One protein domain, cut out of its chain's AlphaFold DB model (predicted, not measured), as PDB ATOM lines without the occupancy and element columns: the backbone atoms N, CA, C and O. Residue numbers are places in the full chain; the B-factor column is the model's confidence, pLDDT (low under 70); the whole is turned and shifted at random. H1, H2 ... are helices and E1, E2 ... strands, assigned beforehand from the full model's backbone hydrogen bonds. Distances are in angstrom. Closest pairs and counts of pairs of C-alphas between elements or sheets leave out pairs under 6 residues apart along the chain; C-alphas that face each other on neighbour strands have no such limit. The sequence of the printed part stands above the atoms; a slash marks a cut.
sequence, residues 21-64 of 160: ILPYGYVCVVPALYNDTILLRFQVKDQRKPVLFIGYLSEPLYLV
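This is residues 21 to 64 of the 160 residues of the protein "Hypothetical protein" of Meloidogyne enterolobii (UniProt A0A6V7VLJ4). What shape is this? With little regular structure, it is a flat model: an arm of residues 21 to 30 sticks out, then come the hairpin of E1 and E2 and the short helix H1. What builds it? The 44 printed residues hold E1, E2 and H1 in that order, mixed in class, with 16 residues in them; the sheet is antiparallel. How spread is it? It is only just loose, close to extended, with a radius of gyration of the C-alphas of 13.5 A and spans of 40 by 32 by 6 A.

How do the strands pair? E1, residues 38 to 42, and E2, residues 51 to 55, form an antiparallel hairpin at 155 degrees; N 40 and O 53 are within hydrogen-bond range at 2.8 A. Where is the helix? H1, residues 58 to 63, is apart from E1, and its O i to N i+4 pairs are within hydrogen-bond range.

Where does E1 begin? C-alpha 38 is at (5.694, -32.500, -19.212); E1 is 12.7 A long. Where does H1 end? After E2, 13.0 A long, H1 ends with C-alpha 63 at (9.024, -20.048, -9.561).

Is anything missing? The printed part has no cut. Where is confidence low? Residues 21 to 28 have pLDDT under 70.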
ATOM      1  N   ILE A  21      17.678 -53.964 -20.965       55.22
ATOM      2  CA  ILE A  21      18.867 -53.725 -20.140       55.22
ATOM      3  C   ILE A  21      19.983 -53.271 -21.084       55.22
ATOM      4  O   ILE A  21      20.352 -54.008 -21.999       55.22
ATOM      5  N   LEU A  22      20.506 -52.061 -20.886       60.47
ATOM      6  CA  LEU A  22      21.706 -51.606 -21.583       60.47
ATOM      7  C   LEU A  22      22.946 -52.286 -20.972       60.47
ATOM      8  O   LEU A  22      22.950 -52.600 -19.774       60.47
ATOM      9  N   PRO A  23      24.034 -52.481 -21.745       51.22
ATOM     10  CA  PRO A  23      25.318 -52.849 -21.155       51.22
ATOM     11  C   PRO A  23      25.668 -51.824 -20.061       51.22
ATOM     12  O   PRO A  23      25.348 -50.646 -20.211       51.22
ATOM     13  N   TYR A  24      26.261 -52.286 -18.952       57.75
ATOM     14  CA  TYR A  24      26.534 -51.544 -17.701       57.75
ATOM     15  C   TYR A  24      25.407 -51.475 -16.645       57.75
ATOM     16  O   TYR A  24      25.563 -50.777 -15.647       57.75
ATOM     17  N   GLY A  25      24.305 -52.222 -16.797       65.56
ATOM     18  CA  GLY A  25      23.270 -52.324 -15.749       65.56
ATOM     19  C   GLY A  25      22.310 -51.132 -15.686       65.56
ATOM     20  O   GLY A  25      21.561 -50.983 -14.723       65.56
ATOM     21  N   TYR A  26      22.305 -50.290 -16.721       64.81
ATOM     22  CA  TYR A  26      21.320 -49.226 -16.881       64.81
ATOM     23  C   TYR A  26      20.019 -49.786 -17.461       64.81
ATOM     24  O   TYR A  26      20.030 -50.569 -18.414       64.81
ATOM     25  N   VAL A  27      18.888 -49.353 -16.906       69.94
ATOM     26  CA  VAL A  27      17.554 -49.700 -17.404       69.94
ATOM     27  C   VAL A  27      16.971 -48.488 -18.102       69.94
ATOM     28  O   VAL A  27      16.952 -47.391 -17.542       69.94
ATOM     29  N   CYS A  28      16.479 -48.689 -19.323       68.38
ATOM     30  CA  CYS A  28      15.726 -47.640 -19.978       68.38
ATOM     31  C   CYS A  28      14.324 -47.541 -19.382       68.38
ATOM     32  O   CYS A  28      13.565 -48.508 -19.422       68.38
ATOM     33  N   VAL A  29      13.984 -46.367 -18.854       71.19
ATOM     34  CA  VAL A  29      12.660 -46.079 -18.303       71.19
ATOM     35  C   VAL A  29      11.999 -44.977 -19.116       71.19
ATOM     36  O   VAL A  29      12.611 -43.950 -19.409       71.19
ATOM     37  N   VAL A  30      10.743 -45.202 -19.490       70.75
ATOM     38  CA  VAL A  30       9.887 -44.166 -20.066       70.75
ATOM     39  C   VAL A  30       9.024 -43.634 -18.925       70.75
ATOM     40  O   VAL A  30       8.333 -44.427 -18.285       70.75
ATOM     41  N   PRO A  31       9.082 -42.331 -18.612       72.50
ATOM     42  CA  PRO A  31       8.250 -41.771 -17.561       72.50
ATOM     43  C   PRO A  31       6.775 -41.872 -17.960       72.50
ATOM     44  O   PRO A  31       6.405 -41.573 -19.095       72.50
ATOM     45  N   ALA A  32       5.930 -42.288 -17.020       74.88
ATOM     46  CA  ALA A  32       4.486 -42.248 -17.195       74.88
ATOM     47  C   ALA A  32       4.015 -40.794 -17.030       74.88
ATOM     48  O   ALA A  32       3.843 -40.323 -15.908       74.88
ATOM     49  N   LEU A  33       3.875 -40.070 -18.143       77.75
ATOM     50  CA  LEU A  33       3.293 -38.727 -18.141       77.75
ATOM     51  C   LEU A  33       1.775 -38.854 -17.980       77.75
ATOM     52  O   LEU A  33       1.124 -39.580 -18.732       77.75
ATOM     53  N   TYR A  34       1.223 -38.148 -16.997       76.69
ATOM     54  CA  TYR A  34      -0.220 -37.956 -16.866       76.69
ATOM     55  C   TYR A  34      -0.638 -36.741 -17.703       76.69
ATOM     56  O   TYR A  34       0.199 -35.871 -17.955       76.69
ATOM     57  N   ASN A  35      -1.890 -36.688 -18.163       75.69
ATOM     58  CA  ASN A  35      -2.379 -35.643 -19.073       75.69
ATOM     59  C   ASN A  35      -1.885 -34.235 -18.681       75.69
ATOM     60  O   ASN A  35      -1.917 -33.865 -17.508       75.69
ATOM     61  N   ASP A  36      -1.401 -33.489 -19.680       78.75
ATOM     62  CA  ASP A  36      -0.871 -32.117 -19.589       78.75
ATOM     63  C   ASP A  36       0.400 -31.908 -18.738       78.75
ATOM     64  O   ASP A  36       0.914 -30.789 -18.662       78.75
ATOM     65  N   THR A  37       0.971 -32.968 -18.151       82.75
ATOM     66  CA  THR A  37       2.298 -32.904 -17.518       82.75
ATOM     67  C   THR A  37       3.403 -33.099 -18.544       82.75
ATOM     68  O   THR A  37       3.276 -33.879 -19.488       82.75
ATOM     69  N   ILE A  38       4.515 -32.396 -18.358       83.12
ATOM     70  CA  ILE A  38       5.694 -32.500 -19.212       83.12
ATOM     71  C   ILE A  38       6.924 -32.863 -18.383       83.12
ATOM     72  O   ILE A  38       7.023 -32.546 -17.198       83.12
ATOM     73  N   LEU A  39       7.889 -33.511 -19.034       83.69
ATOM     74  CA  LEU A  39       9.209 -33.743 -18.463       83.69
ATOM     75  C   LEU A  39      10.133 -32.578 -18.826       83.69
ATOM     76  O   LEU A  39      10.491 -32.396 -19.990       83.69
ATOM     77  N   LEU A  40      10.568 -31.828 -17.819       85.12
ATOM     78  CA  LEU A  40      11.565 -30.775 -17.943       85.12
ATOM     79  C   LEU A  40      12.922 -31.260 -17.437       85.12
ATOM     80  O   LEU A  40      13.028 -31.985 -16.448       85.12
ATOM     81  N   ARG A  41      13.983 -30.832 -18.121       84.00
ATOM     82  CA  ARG A  41      15.368 -31.113 -17.743       84.00
ATOM     83  C   ARG A  41      16.086 -29.804 -17.456       84.00
ATOM     84  O   ARG A  41      16.366 -29.042 -18.378       84.00
ATOM     85  N   PHE A  42      16.461 -29.598 -16.201       85.19
ATOM     86  CA  PHE A  42      17.273 -28.465 -15.780       85.19
ATOM     87  C   PHE A  42      18.753 -28.850 -15.747       85.19
ATOM     88  O   PHE A  42      19.149 -29.866 -15.169       85.19
ATOM     89  N   GLN A  43      19.583 -28.027 -16.384       84.50
ATOM     90  CA  GLN A  43      21.037 -28.109 -16.292       84.50
ATOM     91  C   GLN A  43      21.511 -26.991 -15.366       84.50
ATOM     92  O   GLN A  43      21.370 -25.815 -15.691       84.50
ATOM     93  N   VAL A  44      22.040 -27.362 -14.202       83.31
ATOM     94  CA  VAL A  44      22.535 -26.405 -13.209       83.31
ATOM     95  C   VAL A  44      24.033 -26.214 -13.418       83.31
ATOM     96  O   VAL A  44      24.775 -27.191 -13.547       83.31
ATOM     97  N   LYS A  45      24.484 -24.956 -13.459       75.31
ATOM     98  CA  LYS A  45      25.912 -24.621 -13.508       75.31
ATOM     99  C   LYS A  45      26.610 -25.257 -12.293       75.31
ATOM    100  O   LYS A  45      26.077 -25.204 -11.192       75.31
ATOM    101  N   ASP A  46      27.752 -25.903 -12.518       76.88
ATOM    102  CA  ASP A  46      28.549 -26.635 -11.514       76.88
ATOM    103  C   ASP A  46      27.969 -27.970 -10.999       76.88
ATOM    104  O   ASP A  46      28.584 -28.618 -10.150       76.88
ATOM    105  N   GLN A  47      26.857 -28.467 -11.561       79.31
ATOM    106  CA  GLN A  47      26.374 -29.827 -11.285       79.31
ATOM    107  C   GLN A  47      26.487 -30.750 -12.500       79.31
ATOM    108  O   GLN A  47      25.994 -30.455 -13.586       79.31
ATOM    109  N   ARG A  48      27.102 -31.926 -12.304       75.88
ATOM    110  CA  ARG A  48      27.224 -32.953 -13.358       75.88
ATOM    111  C   ARG A  48      25.913 -33.689 -13.640       75.88
ATOM    112  O   ARG A  48      25.734 -34.215 -14.733       75.88
ATOM    113  N   LYS A  49      25.009 -33.766 -12.659       79.81
ATOM    114  CA  LYS A  49      23.746 -34.502 -12.780       79.81
ATOM    115  C   LYS A  49      22.615 -33.526 -13.122       79.81
ATOM    116  O   LYS A  49      22.413 -32.579 -12.367       79.81
ATOM    117  N   PRO A  50      21.887 -33.722 -14.236       80.88
ATOM    118  CA  PRO A  50      20.736 -32.890 -14.554       80.88
ATOM    119  C   PRO A  50      19.592 -33.165 -13.573       80.88
ATOM    120  O   PRO A  50      19.374 -34.310 -13.176       80.88
ATOM    121  N   VAL A  51      18.838 -32.125 -13.227       84.06
ATOM    122  CA  VAL A  51      17.622 -32.254 -12.418       84.06
ATOM    123  C   VAL A  51      16.444 -32.459 -13.363       84.06
ATOM    124  O   VAL A  51      16.267 -31.702 -14.318       84.06
ATOM    125  N   LEU A  52      15.663 -33.510 -13.124       85.56
ATOM    126  CA  LEU A  52      14.451 -33.813 -13.881       85.56
ATOM    127  C   LEU A  52      13.239 -33.356 -13.073       85.56
ATOM    128  O   LEU A  52      13.140 -33.657 -11.886       85.56
ATOM    129  N   PHE A  53      12.332 -32.645 -13.727       85.50
ATOM    130  CA  PHE A  53      11.075 -32.190 -13.150       85.50
ATOM    131  C   PHE A  53       9.916 -32.729 -13.982       85.50
ATOM    132  O   PHE A  53       9.965 -32.685 -15.211       85.50
ATOM    133  N   ILE A  54       8.894 -33.252 -13.311       86.56
ATOM    134  CA  ILE A  54       7.667 -33.763 -13.926       86.56
ATOM    135  C   ILE A  54       6.518 -32.977 -13.307       86.56
ATOM    136  O   ILE A  54       6.328 -33.039 -12.095       86.56
ATOM    137  N   GLY A  55       5.783 -32.240 -14.130       85.69
ATOM    138  CA  GLY A  55       4.696 -31.381 -13.669       85.69
ATOM    139  C   GLY A  55       4.146 -30.512 -14.791       85.69
ATOM    140  O   GLY A  55       4.416 -30.761 -15.971       85.69
ATOM    141  N   TYR A  56       3.385 -29.485 -14.428       87.12
ATOM    142  CA  TYR A  56       2.886 -28.502 -15.378       87.12
ATOM    143  C   TYR A  56       3.980 -27.489 -15.708       87.12
ATOM    144  O   TYR A  56       4.773 -27.101 -14.855       87.12
ATOM    145  N   LEU A  57       4.014 -27.009 -16.953       84.31
ATOM    146  CA  LEU A  57       5.006 -26.018 -17.387       84.31
ATOM    147  C   LEU A  57       4.871 -24.675 -16.639       84.31
ATOM    148  O   LEU A  57       5.856 -23.959 -16.474       84.31
ATOM    149  N   SER A  58       3.666 -24.345 -16.167       83.75
ATOM    150  CA  SER A  58       3.355 -23.102 -15.449       83.75
ATOM    151  C   SER A  58       4.022 -23.002 -14.076       83.75
ATOM    152  O   SER A  58       4.394 -21.905 -13.665       83.75
ATOM    153  N   GLU A  59       4.210 -24.123 -13.380       85.06
ATOM    154  CA  GLU A  59       4.789 -24.165 -12.035       85.06
ATOM    155  C   GLU A  59       6.245 -23.660 -12.017       85.06
ATOM    156  O   GLU A  59       6.523 -22.669 -11.336       85.06
ATOM    157  N   PRO A  60       7.188 -24.238 -12.791       83.75
ATOM    158  CA  PRO A  60       8.556 -23.744 -12.827       83.75
ATOM    159  C   PRO A  60       8.643 -22.347 -13.438       83.75
ATOM    160  O   PRO A  60       9.447 -21.559 -12.960       83.75
ATOM    161  N   LEU A  61       7.808 -22.008 -14.430       85.00
ATOM    162  CA  LEU A  61       7.769 -20.663 -15.022       85.00
ATOM    163  C   LEU A  61       7.424 -19.571 -14.003       85.00
ATOM    164  O   LEU A  61       7.940 -18.463 -14.108       85.00
ATOM    165  N   TYR A  62       6.569 -19.875 -13.028       85.00
ATOM    166  CA  TYR A  62       6.217 -18.940 -11.962       85.00
ATOM    167  C   TYR A  62       7.303 -18.846 -10.875       85.00
ATOM    168  O   TYR A  62       7.502 -17.790 -10.280       85.00
ATOM    169  N   LEU A  63       8.014 -19.947 -10.620       83.88
ATOM    170  CA  LEU A  63       9.024 -20.048  -9.561       83.88
ATOM    171  C   LEU A  63      10.402 -19.506  -9.963       83.88
ATOM    172  O   LEU A  63      11.187 -19.144  -9.085       83.88
ATOM    173  N   VAL A  64      10.728 -19.471 -11.259       83.00
ATOM    174  CA  VAL A  64      12.061 -19.080 -11.738       83.00
ATOM    175  C   VAL A  64      12.040 -17.746 -12.476       83.00
ATOM    176  O   VAL A  64      11.231 -17.507 -13.367       83.00
TER     177      VAL A  64